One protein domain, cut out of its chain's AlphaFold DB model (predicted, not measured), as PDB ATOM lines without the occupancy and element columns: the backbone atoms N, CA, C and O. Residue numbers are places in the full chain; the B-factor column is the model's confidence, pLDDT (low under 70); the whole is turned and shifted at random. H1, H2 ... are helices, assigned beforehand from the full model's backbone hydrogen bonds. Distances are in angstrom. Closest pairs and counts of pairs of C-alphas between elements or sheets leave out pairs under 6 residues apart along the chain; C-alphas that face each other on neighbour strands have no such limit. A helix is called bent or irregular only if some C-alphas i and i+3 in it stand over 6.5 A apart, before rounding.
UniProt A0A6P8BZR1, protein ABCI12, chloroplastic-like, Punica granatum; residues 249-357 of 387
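Overview. This is residues 249 to 357 of the 387 residues of the protein "protein ABCI12, chloroplastic-like" of Punica granatum (UniProt A0A6P8BZR1). Two long helices, H3 and H2, cross as a slanted X, and the shorter H1 folds back beside the first part of H2. The link from H2 to H3 makes a loop at one end of the long axis, with residues 299 to 304 and 306 to 312 standing free, while residues 342 to 357 form a tail without a named element that leads from the end of H3 back toward H1. The printed part has 109 residues with three named helices, in the order H1, H2, H3, and no named strand; its class is all helix. It is only just extended, close to loose, with a radius of gyration of the C-alphas of 19.7 A and spans of 60 by 31 by 26 A.

Arrangement. H3, residues 310 to 341, touches H2, residues 270 to 300, through residues 320 to 328 of H3 and 287 to 294 of H2 alone. Their closest C-alphas, those of Val 287 and Ile 328, are 6.9 A apart. This helical hairpin runs opposite ways at a steep tilt of 44 degrees. H1, residues 249 to 266, touches H2 residues 270 to 281 alone; the closest C-alphas, those of Thr 264 and Val 270, are 6.2 A apart. H1 and H2 are also a helical hairpin, opposite ways at 36 degrees, only just a steep tilt. H1 and H3 are apart. In H3 every O i to N i+4 pair is within hydrogen-bond range, against 25 of 27 in H2 and 9 of 14 in H1.

Along the chain. H3 measures 46.9 A, from C-alpha 310 at (-41.302, -18.020, 33.441) to C-alpha 341 at (-21.932, -50.857, 60.799). H2 measures 44.7 A and has a kink of 29 degrees near residue 284. H1 begins at C-alpha 249, at (-18.515, -48.694, 34.255), and measures 26.3 A; it has a kink of 41 degrees near residue 259 and is only just irregular, C-alphas 259 and 262 being 7.0 A apart.

Size, cuts and confidence. The C-alphas farthest apart, those of Tyr 265 and Gln 307, are 60.7 A apart. The printed part has no cut; the link from H1 to H2 is tight and that from H2 to H3 short. Mean pLDDT of the printed part is 85.9, with residue 302 and residues 348 to 351 and 354 to 357 under 70.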
ATOM      1  N   PRO A 249     -19.135 -49.817  33.546       88.31
ATOM      2  CA  PRO A 249     -18.515 -48.694  34.255       88.31
ATOM      3  C   PRO A 249     -17.647 -49.145  35.444       88.31
ATOM      4  O   PRO A 249     -16.595 -48.561  35.693       88.31
ATOM      5  N   GLU A 250     -18.022 -50.228  36.137       87.50
ATOM      6  CA  GLU A 250     -17.221 -50.799  37.231       87.50
ATOM      7  C   GLU A 250     -15.876 -51.370  36.726       87.50
ATOM      8  O   GLU A 250     -14.831 -51.164  37.350       87.50
ATOM      9  N   GLN A 251     -15.869 -52.035  35.562       88.62
ATOM     10  CA  GLN A 251     -14.642 -52.521  34.914       88.62
ATOM     11  C   GLN A 251     -13.766 -51.373  34.395       88.62
ATOM     12  O   GLN A 251     -12.537 -51.467  34.424       88.62
ATOM     13  N   LEU A 252     -14.382 -50.276  33.950       89.94
ATOM     14  CA  LEU A 252     -13.664 -49.072  33.539       89.94
ATOM     15  C   LEU A 252     -12.952 -48.418  34.730       89.94
ATOM     16  O   LEU A 252     -11.774 -48.078  34.625       89.94
ATOM     17  N   ALA A 253     -13.620 -48.318  35.884       90.25
ATOM     18  CA  ALA A 253     -13.017 -47.828  37.125       90.25
ATOM     19  C   ALA A 253     -11.850 -48.717  37.591       90.25
ATOM     20  O   ALA A 253     -10.819 -48.207  38.032       90.25
ATOM     21  N   PHE A 254     -11.956 -50.040  37.430       89.31
ATOM     22  CA  PHE A 254     -10.837 -50.954  37.683       89.31
ATOM     23  C   PHE A 254      -9.633 -50.683  36.777       89.31
ATOM     24  O   PHE A 254      -8.488 -50.681  37.235       89.31
ATOM     25  N   ALA A 255      -9.874 -50.468  35.484       90.88
ATOM     26  CA  ALA A 255      -8.806 -50.151  34.549       90.88
ATOM     27  C   ALA A 255      -8.159 -48.799  34.889       90.88
ATOM     28  O   ALA A 255      -6.935 -48.696  34.904       90.88
ATOM     29  N   LEU A 256      -8.970 -47.806  35.260       91.62
ATOM     30  CA  LEU A 256      -8.514 -46.492  35.705       91.62
ATOM     31  C   LEU A 256      -7.658 -46.578  36.976       91.62
ATOM     32  O   LEU A 256      -6.605 -45.948  37.029       91.62
ATOM     33  N   ARG A 257      -8.024 -47.429  37.950       91.06
ATOM     34  CA  ARG A 257      -7.176 -47.716  39.121       91.06
ATOM     35  C   ARG A 257      -5.779 -48.134  38.698       91.06
ATOM     36  O   ARG A 257      -4.818 -47.585  39.215       91.06
ATOM     37  N   TRP A 258      -5.663 -49.071  37.755       90.25
ATOM     38  CA  TRP A 258      -4.361 -49.569  37.307       90.25
ATOM     39  C   TRP A 258      -3.478 -48.463  36.715       90.25
ATOM     40  O   TRP A 258      -2.290 -48.416  37.018       90.25
ATOM     41  N   TYR A 259      -4.064 -47.539  35.950       92.31
ATOM     42  CA  TYR A 259      -3.347 -46.381  35.407       92.31
ATOM     43  C   TYR A 259      -2.992 -45.323  36.456       92.31
ATOM     44  O   TYR A 259      -2.011 -44.607  36.276       92.31
ATOM     45  N   LEU A 260      -3.752 -45.229  37.549       92.19
ATOM     46  CA  LEU A 260      -3.464 -44.302  38.643       92.19
ATOM     47  C   LEU A 260      -2.459 -44.846  39.666       92.19
ATOM     48  O   LEU A 260      -1.850 -44.040  40.356       92.19
ATOM     49  N   ILE A 261      -2.225 -46.164  39.751       91.06
ATOM     50  CA  ILE A 261      -1.227 -46.762  40.666       91.06
ATOM     51  C   ILE A 261       0.135 -46.042  40.659       91.06
ATOM     52  O   ILE A 261       0.611 -45.743  41.745       91.06
ATOM     53  N   PRO A 262       0.788 -45.711  39.527       92.44
ATOM     54  CA  PRO A 262       2.083 -45.018  39.576       92.44
ATOM     55  C   PRO A 262       2.028 -43.665  40.306       92.44
ATOM     56  O   PRO A 262       3.030 -43.227  40.868       92.44
ATOM     57  N   LEU A 263       0.859 -43.022  40.361       92.50
ATOM     58  CA  LEU A 263       0.663 -41.755  41.056       92.50
ATOM     59  C   LEU A 263       0.688 -41.903  42.588       92.50
ATOM     60  O   LEU A 263       0.895 -40.910  43.287       92.50
ATOM     61  N   THR A 264       0.566 -43.124  43.130       89.31
ATOM     62  CA  THR A 264       0.743 -43.357  44.575       89.31
ATOM     63  C   THR A 264       2.158 -43.024  45.031       89.31
ATOM     64  O   THR A 264       2.348 -42.651  46.184       89.31
ATOM     65  N   TYR A 265       3.151 -43.101  44.138       90.75
ATOM     66  CA  TYR A 265       4.529 -42.715  44.451       90.75
ATOM     67  C   TYR A 265       4.663 -41.215  44.770       90.75
ATOM     68  O   TYR A 265       5.538 -40.817  45.529       90.75
ATOM     69  N   VAL A 266       3.754 -40.386  44.246       92.94
ATOM     70  CA  VAL A 266       3.697 -38.933  44.491       92.94
ATOM     71  C   VAL A 266       2.865 -38.605  45.748       92.94
ATOM     72  O   VAL A 266       2.649 -37.444  46.072       92.94
ATOM     73  N   GLY A 267       2.392 -39.622  46.483       88.88
ATOM     74  CA  GLY A 267       1.605 -39.455  47.709       88.88
ATOM     75  C   GLY A 267       0.098 -39.273  47.490       88.88
ATOM     76  O   GLY A 267      -0.610 -38.896  48.419       88.88
ATOM     77  N   VAL A 268      -0.420 -39.538  46.284       91.62
ATOM     78  CA  VAL A 268      -1.863 -39.449  45.998       91.62
ATOM     79  C   VAL A 268      -2.604 -40.693  46.533       91.62
ATOM     80  O   VAL A 268      -2.200 -41.812  46.202       91.62
ATOM     81  N   PRO A 269      -3.712 -40.545  47.297       90.38
ATOM     82  CA  PRO A 269      -4.484 -41.668  47.841       90.38
ATOM     83  C   PRO A 269      -5.392 -42.306  46.774       90.38
ATOM     84  O   PRO A 269      -6.610 -42.130  46.751       90.38
ATOM     85  N   VAL A 270      -4.791 -43.067  45.858       90.19
ATOM     86  CA  VAL A 270      -5.494 -43.671  44.711       90.19
ATOM     87  C   VAL A 270      -6.637 -44.589  45.146       90.19
ATOM     88  O   VAL A 270      -7.703 -44.559  44.536       90.19
ATOM     89  N   ASP A 271      -6.466 -45.381  46.207       88.06
ATOM     90  CA  ASP A 271      -7.515 -46.301  46.661       88.06
ATOM     91  C   ASP A 271      -8.776 -45.571  47.164       88.06
ATOM     92  O   ASP A 271      -9.886 -46.035  46.901       88.06
ATOM     93  N   GLU A 272      -8.638 -44.399  47.796       88.62
ATOM     94  CA  GLU A 272      -9.777 -43.562  48.214       88.62
ATOM     95  C   GLU A 272     -10.495 -42.940  47.010       88.62
ATOM     96  O   GLU A 272     -11.727 -42.952  46.930       88.62
ATOM     97  N   ILE A 273      -9.730 -42.456  46.026       91.56
ATOM     98  CA  ILE A 273     -10.276 -41.894  44.782       91.56
ATOM     99  C   ILE A 273     -11.065 -42.964  44.017       91.56
ATOM    100  O   ILE A 273     -12.162 -42.713  43.524       91.56
ATOM    101  N   ILE A 274     -10.551 -44.191  43.942       91.25
ATOM    102  CA  ILE A 274     -11.245 -45.278  43.248       91.25
ATOM    103  C   ILE A 274     -12.476 -45.749  44.021       91.25
ATOM    104  O   ILE A 274     -13.502 -46.039  43.404       91.25
ATOM    105  N   LEU A 275     -12.419 -45.803  45.353       89.44
ATOM    106  CA  LEU A 275     -13.577 -46.156  46.173       89.44
ATOM    107  C   LEU A 275     -14.712 -45.134  46.017       89.44
ATOM    108  O   LEU A 275     -15.863 -45.524  45.813       89.44
ATOM    109  N   THR A 276     -14.396 -43.837  46.050       91.12
ATOM    110  CA  THR A 276     -15.380 -42.765  45.826       91.12
ATOM    111  C   THR A 276     -15.936 -42.792  44.399       91.12
ATOM    112  O   THR A 276     -17.147 -42.648  44.203       91.12
ATOM    113  N   LEU A 277     -15.099 -43.089  43.399       92.31
ATOM    114  CA  LEU A 277     -15.538 -43.296  42.019       92.31
ATOM    115  C   LEU A 277     -16.505 -44.487  41.895       92.31
ATOM    116  O   LEU A 277     -17.569 -44.350  41.306       92.31
ATOM    117  N   LEU A 278     -16.194 -45.648  42.473       89.12
ATOM    118  CA  LEU A 278     -17.079 -46.820  42.415       89.12
ATOM    119  C   LEU A 278     -18.418 -46.573  43.108       89.12
ATOM    120  O   LEU A 278     -19.467 -46.968  42.594       89.12
ATOM    121  N   LEU A 279     -18.388 -45.904  44.262       89.62
ATOM    122  CA  LEU A 279     -19.605 -45.555  44.979       89.62
ATOM    123  C   LEU A 279     -20.462 -44.584  44.161       89.62
ATOM    124  O   LEU A 279     -21.665 -44.805  44.027       89.62
ATOM    125  N   SER A 280     -19.849 -43.562  43.558       92.06
ATOM    126  CA  SER A 280     -20.565 -42.603  42.709       92.06
ATOM    127  C   SER A 280     -21.146 -43.253  41.449       92.06
ATOM    128  O   SER A 280     -22.302 -42.993  41.119       92.06
ATOM    129  N   LEU A 281     -20.422 -44.174  40.801       89.06
ATOM    130  CA  LEU A 281     -20.913 -44.945  39.650       89.06
ATOM    131  C   LEU A 281     -22.094 -45.858  39.992       89.06
ATOM    132  O   LEU A 281     -22.942 -46.103  39.143       89.06
ATOM    133  N   ARG A 282     -22.184 -46.371  41.220       86.25
ATOM    134  CA  ARG A 282     -23.373 -47.113  41.658       86.25
ATOM    135  C   ARG A 282     -24.521 -46.172  42.004       86.25
ATOM    136  O   ARG A 282     -25.677 -46.456  41.696       86.25
ATOM    137  N   PHE A 283     -24.198 -45.049  42.633       88.88
ATOM    138  CA  PHE A 283     -25.174 -44.067  43.073       88.88
ATOM    139  C   PHE A 283     -25.840 -43.331  41.909       88.88
ATOM    140  O   PHE A 283     -27.021 -43.016  41.998       88.88
ATOM    141  N   ILE A 284     -25.143 -43.138  40.785       89.50
ATOM    142  CA  ILE A 284     -25.704 -42.480  39.598       89.50
ATOM    143  C   ILE A 284     -26.980 -43.177  39.097       89.50
ATOM    144  O   ILE A 284     -27.937 -42.505  38.727       89.50
ATOM    145  N   HIS A 285     -27.034 -44.512  39.150       86.00
ATOM    146  CA  HIS A 285     -28.216 -45.276  38.749       86.00
ATOM    147  C   HIS A 285     -29.393 -45.034  39.698       86.00
ATOM    148  O   HIS A 285     -30.509 -44.808  39.239       86.00
ATOM    149  N   ILE A 286     -29.130 -44.988  41.007       87.94
ATOM    150  CA  ILE A 286     -30.140 -44.674  42.027       87.94
ATOM    151  C   ILE A 286     -30.663 -43.247  41.833       87.94
ATOM    152  O   ILE A 286     -31.868 -43.014  41.866       87.94
ATOM    153  N   VAL A 287     -29.763 -42.293  41.580       88.69
ATOM    154  CA  VAL A 287     -30.127 -40.899  41.311       88.69
ATOM    155  C   VAL A 287     -31.003 -40.801  40.064       88.69
ATOM    156  O   VAL A 287     -32.009 -40.101  40.099       88.69
ATOM    157  N   PHE A 288     -30.687 -41.520  38.983       87.62
ATOM    158  CA  PHE A 288     -31.529 -41.530  37.784       87.62
ATOM    159  C   PHE A 288     -32.917 -42.125  38.024       87.62
ATOM    160  O   PHE A 288     -33.899 -41.588  37.504       87.62
ATOM    161  N   ASP A 289     -33.025 -43.187  38.821       86.56
ATOM    162  CA  ASP A 289     -34.325 -43.746  39.192       86.56
ATOM    163  C   ASP A 289     -35.146 -42.765  40.036       86.56
ATOM    164  O   ASP A 289     -36.333 -42.570  39.767       86.56
ATOM    165  N   GLU A 290     -34.517 -42.074  40.988       87.75
ATOM    166  CA  GLU A 290     -35.194 -41.051  41.784       87.75
ATOM    167  C   GLU A 290     -35.620 -39.850  40.932       87.75
ATOM    168  O   GLU A 290     -36.762 -39.397  41.015       87.75
ATOM    169  N   LEU A 291     -34.739 -39.366  40.050       87.31
ATOM    170  CA  LEU A 291     -35.052 -38.307  39.091       87.31
ATOM    171  C   LEU A 291     -36.253 -38.690  38.223       87.31
ATOM    172  O   LEU A 291     -37.153 -37.872  38.025       87.31
ATOM    173  N   ARG A 292     -36.306 -39.937  37.742       85.38
ATOM    174  CA  ARG A 292     -37.427 -40.451  36.950       85.38
ATOM    175  C   ARG A 292     -38.717 -40.524  37.767       85.38
ATOM    176  O   ARG A 292     -39.761 -40.112  37.266       85.38
ATOM    177  N   ASN A 293     -38.660 -41.003  39.007       86.00
ATOM    178  CA  ASN A 293     -39.828 -41.084  39.888       86.00
ATOM    179  C   ASN A 293     -40.388 -39.695  40.212       86.00
ATOM    180  O   ASN A 293     -41.598 -39.475  40.125       86.00
ATOM    181  N   VAL A 294     -39.511 -38.737  40.514       86.19
ATOM    182  CA  VAL A 294     -39.896 -37.341  40.737       86.19
ATOM    183  C   VAL A 294     -40.474 -36.736  39.457       86.19
ATOM    184  O   VAL A 294     -41.545 -36.136  39.512       86.19
ATOM    185  N   ALA A 295     -39.846 -36.951  38.296       83.69
ATOM    186  CA  ALA A 295     -40.344 -36.463  37.008       83.69
ATOM    187  C   ALA A 295     -41.746 -37.002  36.678       83.69
ATOM    188  O   ALA A 295     -42.635 -36.235  36.304       83.69
ATOM    189  N   LEU A 296     -41.984 -38.301  36.871       83.12
ATOM    190  CA  LEU A 296     -43.303 -38.912  36.683       83.12
ATOM    191  C   LEU A 296     -44.332 -38.371  37.686       83.12
ATOM    192  O   LEU A 296     -45.468 -38.079  37.306       83.12
ATOM    193  N   GLY A 297     -43.928 -38.160  38.941       83.94
ATOM    194  CA  GLY A 297     -44.756 -37.514  39.956       83.94
ATOM    195  C   GLY A 297     -45.173 -36.095  39.560       83.94
ATOM    196  O   GLY A 297     -46.336 -35.726  39.726       83.94
ATOM    197  N   ILE A 298     -44.269 -35.318  38.961       80.75
ATOM    198  CA  ILE A 298     -44.561 -33.967  38.461       80.75
ATOM    199  C   ILE A 298     -45.570 -34.024  37.315       80.75
ATOM    200  O   ILE A 298     -46.573 -33.309  37.340       80.75
ATOM    201  N   VAL A 299     -45.344 -34.904  36.336       80.25
ATOM    202  CA  VAL A 299     -46.256 -35.079  35.194       80.25
ATOM    203  C   VAL A 299     -47.656 -35.494  35.663       80.25
ATOM    204  O   VAL A 299     -48.651 -35.026  35.108       80.25
ATOM    205  N   SER A 300     -47.756 -36.304  36.723       82.94
ATOM    206  CA  SER A 300     -49.045 -36.699  37.308       82.94
ATOM    207  C   SER A 300     -49.814 -35.533  37.942       82.94
ATOM    208  O   SER A 300     -51.044 -35.557  37.980       82.94
ATOM    209  N   ARG A 301     -49.119 -34.471  38.378       81.69
ATOM    210  CA  ARG A 301     -49.716 -33.350  39.118       81.69
ATOM    211  C   ARG A 301     -50.527 -32.377  38.244       81.69
ATOM    212  O   ARG A 301     -50.941 -31.340  38.743       81.69
ATOM    213  N   ARG A 302     -50.796 -32.710  36.968       68.69
ATOM    214  CA  ARG A 302     -51.708 -31.981  36.051       68.69
ATOM    215  C   ARG A 302     -51.522 -30.451  36.089       68.69
ATOM    216  O   ARG A 302     -52.493 -29.702  36.076       68.69
ATOM    217  N   ILE A 303     -50.270 -29.992  36.131       75.38
ATOM    218  CA  ILE A 303     -49.932 -28.564  36.061       75.38
ATOM    219  C   ILE A 303     -50.205 -28.081  34.629       75.38
ATOM    220  O   ILE A 303     -49.732 -28.690  33.667       75.38
ATOM    221  N   ASN A 304     -50.968 -26.997  34.478       76.75
ATOM    222  CA  ASN A 304     -51.237 -26.377  33.179       76.75
ATOM    223  C   ASN A 304     -50.020 -25.560  32.717       76.75
ATOM    224  O   ASN A 304     -49.993 -24.341  32.842       76.75
ATOM    225  N   TRP A 305     -49.016 -26.235  32.152       72.81
ATOM    226  CA  TRP A 305     -47.755 -25.627  31.696       72.81
ATOM    227  C   TRP A 305     -47.922 -24.480  30.690       72.81
ATOM    228  O   TRP A 305     -47.063 -23.614  30.605       72.81
ATOM    229  N   VAL A 306     -49.030 -24.460  29.943       74.44
ATOM    230  CA  VAL A 306     -49.323 -23.435  28.926       74.44
ATOM    231  C   VAL A 306     -49.670 -22.076  29.549       74.44
ATOM    232  O   VAL A 306     -49.512 -21.052  28.894       74.44
ATOM    233  N   GLN A 307     -50.138 -22.053  30.800       76.31
ATOM    234  CA  GLN A 307     -50.583 -20.833  31.487       76.31
ATOM    235  C   GLN A 307     -49.539 -20.265  32.462       76.31
ATOM    236  O   GLN A 307     -49.778 -19.209  33.038       76.31
ATOM    237  N   LEU A 308     -48.405 -20.946  32.663       76.62
ATOM    238  CA  LEU A 308     -47.392 -20.543  33.641       76.62
ATOM    239  C   LEU A 308     -46.473 -19.445  33.105       76.62
ATOM    240  O   LEU A 308     -45.970 -19.523  31.983       76.62
ATOM    241  N   THR A 309     -46.174 -18.465  33.955       86.25
ATOM    242  CA  THR A 309     -45.107 -17.496  33.693       86.25
ATOM    243  C   THR A 309     -43.722 -18.130  33.900       86.25
ATOM    244  O   THR A 309     -43.559 -19.151  34.578       86.25
ATOM    245  N   MET A 310     -42.682 -17.523  33.313       83.94
ATOM    246  CA  MET A 310     -41.302 -18.020  33.441       83.94
ATOM    247  C   MET A 310     -40.821 -18.042  34.902       83.94
ATOM    248  O   MET A 310     -40.106 -18.963  35.284       83.94
ATOM    249  N   MET A 311     -41.247 -17.079  35.729       87.50
ATOM    250  CA  MET A 311     -40.851 -17.008  37.142       87.50
ATOM    251  C   MET A 311     -41.487 -18.127  37.973       87.50
ATOM    252  O   MET A 311     -40.779 -18.847  38.672       87.50
ATOM    253  N   GLU A 312     -42.791 -18.365  37.809       84.19
ATOM    254  CA  GLU A 312     -43.490 -19.462  38.497       84.19
ATOM    255  C   GLU A 312     -42.916 -20.834  38.111       84.19
ATOM    256  O   GLU A 312     -42.807 -21.735  38.943       84.19
ATOM    257  N   THR A 313     -42.498 -20.994  36.851       83.31
ATOM    258  CA  THR A 313     -41.843 -22.220  36.373       83.31
ATOM    259  C   THR A 313     -40.516 -22.467  37.092       83.31
ATOM    260  O   THR A 313     -40.216 -23.609  37.452       83.31
ATOM    261  N   ILE A 314     -39.728 -21.413  37.323       88.00
ATOM    262  CA  ILE A 314     -38.438 -21.497  38.017       88.00
ATOM    263  C   ILE A 314     -38.638 -21.845  39.494       88.00
ATOM    264  O   ILE A 314     -37.960 -22.746  39.984       88.00
ATOM    265  N   ASP A 315     -39.591 -21.217  40.184       87.12
ATOM    266  CA  ASP A 315     -39.863 -21.507  41.600       87.12
ATOM    267  C   ASP A 315     -40.276 -22.967  41.813       87.12
ATOM    268  O   ASP A 315     -39.762 -23.668  42.692       87.12
ATOM    269  N   ILE A 316     -41.156 -23.462  40.943       85.81
ATOM    270  CA  ILE A 316     -41.578 -24.861  40.928       85.81
ATOM    271  C   ILE A 316     -40.374 -25.784  40.672       85.81
ATOM    272  O   ILE A 316     -40.200 -26.789  41.367       85.81
ATOM    273  N   PHE A 317     -39.513 -25.440  39.711       85.25
ATOM    274  CA  PHE A 317     -38.315 -26.212  39.387       85.25
ATOM    275  C   PHE A 317     -37.307 -26.261  40.546       85.25
ATOM    276  O   PHE A 317     -36.803 -27.339  40.874       85.25
ATOM    277  N   ILE A 318     -37.064 -25.134  41.220       90.06
ATOM    278  CA  ILE A 318     -36.190 -25.050  42.398       90.06
ATOM    279  C   ILE A 318     -36.729 -25.931  43.531       90.06
ATOM    280  O   ILE A 318     -35.969 -26.705  44.117       90.06
ATOM    281  N   GLY A 319     -38.037 -25.884  43.807       88.25
ATOM    282  CA  GLY A 319     -38.659 -26.742  44.818       88.25
ATOM    283  C   GLY A 319     -38.466 -28.239  44.535       88.25
ATOM    284  O   GLY A 319     -38.236 -29.035  45.450       88.25
ATOM    285  N   TYR A 320     -38.484 -28.642  43.262       85.75
ATOM    286  CA  TYR A 320     -38.211 -30.029  42.880       85.75
ATOM    287  C   TYR A 320     -36.750 -30.417  43.044       85.75
ATOM    288  O   TYR A 320     -36.468 -31.489  43.582       85.75
ATOM    289  N   ILE A 321     -35.828 -29.541  42.645       89.62
ATOM    290  CA  ILE A 321     -34.398 -29.739  42.872       89.62
ATOM    291  C   ILE A 321     -34.126 -29.952  44.366       89.62
ATOM    292  O   ILE A 321     -33.461 -30.921  44.733       89.62
ATOM    293  N   GLN A 322     -34.704 -29.123  45.241       92.12
ATOM    294  CA  GLN A 322     -34.563 -29.274  46.693       92.12
ATOM    295  C   GLN A 322     -35.051 -30.642  47.189       92.12
ATOM    296  O   GLN A 322     -34.383 -31.279  48.008       92.12
ATOM    297  N   ARG A 323     -36.189 -31.134  46.677       90.12
ATOM    298  CA  ARG A 323     -36.719 -32.459  47.036       90.12
ATOM    299  C   ARG A 323     -35.783 -33.589  46.607       90.12
ATOM    300  O   ARG A 323     -35.547 -34.501  47.400       90.12
ATOM    301  N   ILE A 324     -35.245 -33.514  45.391       91.00
ATOM    302  CA  ILE A 324     -34.280 -34.488  44.867       91.00
ATOM    303  C   ILE A 324     -33.027 -34.494  45.744       91.00
ATOM    304  O   ILE A 324     -32.630 -35.552  46.225       91.00
ATOM    305  N   PHE A 325     -32.454 -33.322  46.037       92.88
ATOM    306  CA  PHE A 325     -31.284 -33.220  46.909       92.88
ATOM    307  C   PHE A 325     -31.542 -33.822  48.287       92.88
ATOM    308  O   PHE A 325     -30.742 -34.634  48.745       92.88
ATOM    309  N   LYS A 326     -32.673 -33.500  48.929       93.19
ATOM    310  CA  LYS A 326     -33.026 -34.078  50.233       93.19
ATOM    311  C   LYS A 326     -33.063 -35.609  50.184       93.19
ATOM    312  O   LYS A 326     -32.557 -36.255  51.098       93.19
ATOM    313  N   ASN A 327     -33.626 -36.191  49.125       90.44
ATOM    314  CA  ASN A 327     -33.682 -37.644  48.993       90.44
ATOM    315  C   ASN A 327     -32.297 -38.268  48.746       90.44
ATOM    316  O   ASN A 327     -31.936 -39.263  49.368       90.44
ATOM    317  N   ILE A 328     -31.485 -37.638  47.897       92.81
ATOM    318  CA  ILE A 328     -30.102 -38.041  47.616       92.81
ATOM    319  C   ILE A 328     -29.248 -38.013  48.895       92.81
ATOM    320  O   ILE A 328     -28.526 -38.973  49.160       92.81
ATOM    321  N   PHE A 329     -29.365 -36.968  49.721       94.06
ATOM    322  CA  PHE A 329     -28.669 -36.887  51.010       94.06
ATOM    323  C   PHE A 329     -29.112 -37.983  51.983       94.06
ATOM    324  O   PHE A 329     -28.264 -38.607  52.616       94.06
ATOM    325  N   ASN A 330     -30.412 -38.281  52.055       93.00
ATOM    326  CA  ASN A 330     -30.905 -39.387  52.879       93.00
ATOM    327  C   ASN A 330     -30.322 -40.736  52.435       93.00
ATOM    328  O   ASN A 330     -29.948 -41.551  53.275       93.00
ATOM    329  N   HIS A 331     -30.207 -40.977  51.126       90.25
ATOM    330  CA  HIS A 331     -29.566 -42.190  50.619       90.25
ATOM    331  C   HIS A 331     -28.072 -42.239  50.945       90.25
ATOM    332  O   HIS A 331     -27.575 -43.294  51.338       90.25
ATOM    333  N   ALA A 332     -27.359 -41.118  50.812       92.75
ATOM    334  CA  ALA A 332     -25.950 -41.038  51.183       92.75
ATOM    335  C   ALA A 332     -25.742 -41.362  52.673       92.75
ATOM    336  O   ALA A 332     -24.850 -42.145  52.998       92.75
ATOM    337  N   GLU A 333     -26.609 -40.851  53.553       94.25
ATOM    338  CA  GLU A 333     -26.580 -41.138  54.993       94.25
ATOM    339  C   GLU A 333     -26.872 -42.614  55.297       94.25
ATOM    340  O   GLU A 333     -26.166 -43.261  56.064       94.25
ATOM    341  N   GLN A 334     -27.872 -43.213  54.647       93.69
ATOM    342  CA  GLN A 334     -28.156 -44.641  54.818       93.69
ATOM    343  C   GLN A 334     -26.977 -45.521  54.382       93.69
ATOM    344  O   GLN A 334     -26.665 -46.518  55.037       93.69
ATOM    345  N   ILE A 335     -26.310 -45.157  53.284       91.44
ATOM    346  CA  ILE A 335     -25.134 -45.870  52.782       91.44
ATOM    347  C   ILE A 335     -23.958 -45.706  53.749       91.44
ATOM    348  O   ILE A 335     -23.326 -46.708  54.082       91.44
ATOM    349  N   SER A 336     -23.681 -44.489  54.229       92.94
ATOM    350  CA  SER A 336     -22.569 -44.222  55.149       92.94
ATOM    351  C   SER A 336     -22.743 -44.982  56.468       92.94
ATOM    352  O   SER A 336     -21.839 -45.716  56.873       92.94
ATOM    353  N   GLN A 337     -23.931 -44.927  57.077       94.25
ATOM    354  CA  GLN A 337     -24.252 -45.670  58.297       94.25
ATOM    355  C   GLN A 337     -24.104 -47.179  58.082       94.25
ATOM    356  O   GLN A 337     -23.481 -47.880  58.880       94.25
ATOM    357  N   ALA A 338     -24.591 -47.694  56.952       94.06
ATOM    358  CA  ALA A 338     -24.459 -49.107  56.621       94.06
ATOM    359  C   ALA A 338     -23.007 -49.531  56.313       94.06
ATOM    360  O   ALA A 338     -22.688 -50.717  56.421       94.06
ATOM    361  N   MET A 339     -22.123 -48.611  55.915       91.25
ATOM    362  CA  MET A 339     -20.684 -48.870  55.776       91.25
ATOM    363  C   MET A 339     -19.994 -48.896  57.146       91.25
ATOM    364  O   MET A 339     -19.206 -49.808  57.401       91.25
ATOM    365  N   ILE A 340     -20.345 -47.971  58.048       92.19
ATOM    366  CA  ILE A 340     -19.816 -47.917  59.421       92.19
ATOM    367  C   ILE A 340     -20.190 -49.188  60.196       92.19
ATOM    368  O   ILE A 340     -19.316 -49.824  60.783       92.19
ATOM    369  N   VAL A 341     -21.455 -49.625  60.132       95.88
ATOM    370  CA  VAL A 341     -21.932 -50.857  60.799       95.88
ATOM    371  C   VAL A 341     -21.230 -52.111  60.265       95.88
ATOM    372  O   VAL A 341     -20.982 -53.049  61.017       95.88
ATOM    373  N   ARG A 342     -20.852 -52.129  58.980       90.56
ATOM    374  CA  ARG A 342     -20.057 -53.217  58.381       90.56
ATOM    375  C   ARG A 342     -18.563 -53.147  58.723       90.56
ATOM    376  O   ARG A 342     -17.803 -53.991  58.257       90.56
ATOM    377  N   GLY A 343     -18.142 -52.171  59.528       88.38
ATOM    378  CA  GLY A 343     -16.770 -52.036  60.010       88.38
ATOM    379  C   GLY A 343     -15.841 -51.236  59.097       88.38
ATOM    380  O   GLY A 343     -14.627 -51.334  59.256       88.38
ATOM    381  N   PHE A 344     -16.361 -50.442  58.153       87.56
ATOM    382  CA  PHE A 344     -15.524 -49.552  57.346       87.56
ATOM    383  C   PHE A 344     -15.031 -48.371  58.198       87.56
ATOM    384  O   PHE A 344     -15.824 -47.529  58.615       87.56
ATOM    385  N   ARG A 345     -13.719 -48.302  58.457       82.50
ATOM    386  CA  ARG A 345     -13.098 -47.266  59.313       82.50
ATOM    387  C   ARG A 345     -12.449 -46.113  58.535       82.50
ATOM    388  O   ARG A 345     -11.744 -45.309  59.131       82.50
ATOM    389  N   GLY A 346     -12.654 -46.038  57.216       77.56
ATOM    390  CA  GLY A 346     -12.076 -44.996  56.354       77.56
ATOM    391  C   GLY A 346     -10.632 -45.248  55.901       77.56
ATOM    392  O   GLY A 346     -10.112 -44.499  55.085       77.56
ATOM    393  N   ASN A 347      -9.982 -46.320  56.362       75.00
ATOM    394  CA  ASN A 347      -8.625 -46.688  55.960       75.00
ATOM    395  C   ASN A 347      -8.625 -47.554  54.685       75.00
ATOM    396  O   ASN A 347      -8.542 -48.783  54.740       75.00
ATOM    397  N   SER A 348      -8.665 -46.914  53.513       66.69
ATOM    398  CA  SER A 348      -8.727 -47.615  52.216       66.69
ATOM    399  C   SER A 348      -7.550 -48.568  51.962       66.69
ATOM    400  O   SER A 348      -7.735 -49.605  51.333       66.69
ATOM    401  N   CYS A 349      -6.367 -48.295  52.529       66.75
ATOM    402  CA  CYS A 349      -5.188 -49.165  52.402       66.75
ATOM    403  C   CYS A 349      -5.353 -50.538  53.084       66.75
ATOM    404  O   CYS A 349      -4.690 -51.499  52.702       66.75
ATOM    405  N   SER A 350      -6.230 -50.650  54.089       67.50
ATOM    406  CA  SER A 350      -6.453 -51.905  54.822       67.50
ATOM    407  C   SER A 350      -7.461 -52.829  54.135       67.50
ATOM    408  O   SER A 350      -7.573 -53.998  54.508       67.50
ATOM    409  N   HIS A 351      -8.215 -52.324  53.156       68.75
ATOM    410  CA  HIS A 351      -9.303 -53.054  52.518       68.75
ATOM    411  C   HIS A 351      -8.974 -53.342  51.056       68.75
ATOM    412  O   HIS A 351      -8.929 -52.457  50.205       68.75
ATOM    413  N   LYS A 352      -8.784 -54.624  50.734       70.75
ATOM    414  CA  LYS A 352      -8.559 -55.047  49.353       70.75
ATOM    415  C   LYS A 352      -9.881 -55.012  48.589       70.75
ATOM    416  O   LYS A 352     -10.760 -55.839  48.813       70.75
ATOM    417  N   ILE A 353     -10.016 -54.058  47.672       74.75
ATOM    418  CA  ILE A 353     -11.154 -53.995  46.749       74.75
ATOM    419  C   ILE A 353     -11.014 -55.150  45.750       74.75
ATOM    420  O   ILE A 353     -10.106 -55.152  44.910       74.75
ATOM    421  N   TYR A 354     -11.895 -56.145  45.862       69.38
ATOM    422  CA  TYR A 354     -11.985 -57.249  44.913       69.38
ATOM    423  C   TYR A 354     -12.860 -56.827  43.741       69.38
ATOM    424  O   TYR A 354     -14.068 -56.647  43.873       69.38
ATOM    425  N   PHE A 355     -12.234 -56.675  42.581       69.88
ATOM    426  CA  PHE A 355     -12.949 -56.524  41.327       69.88
ATOM    427  C   PHE A 355     -13.231 -57.916  40.783       69.88
ATOM    428  O   PHE A 355     -12.326 -58.753  40.736       69.88
ATOM    429  N   LEU A 356     -14.472 -58.163  40.365       58.44
ATOM    430  CA  LEU A 356     -14.829 -59.372  39.635       58.44
ATOM    431  C   LEU A 356     -14.227 -59.260  38.226       58.44
ATOM    432  O   LEU A 356     -14.898 -58.907  37.259       58.44
ATOM    433  N   SER A 357     -12.917 -59.477  38.126       55.88
ATOM    434  CA  SER A 357     -12.242 -59.635  36.848       55.88
ATOM    435  C   SER A 357     -12.731 -60.965  36.299       55.88
ATOM    436  O   SER A 357     -12.241 -62.021  36.696       55.88
TER     437      SER A 357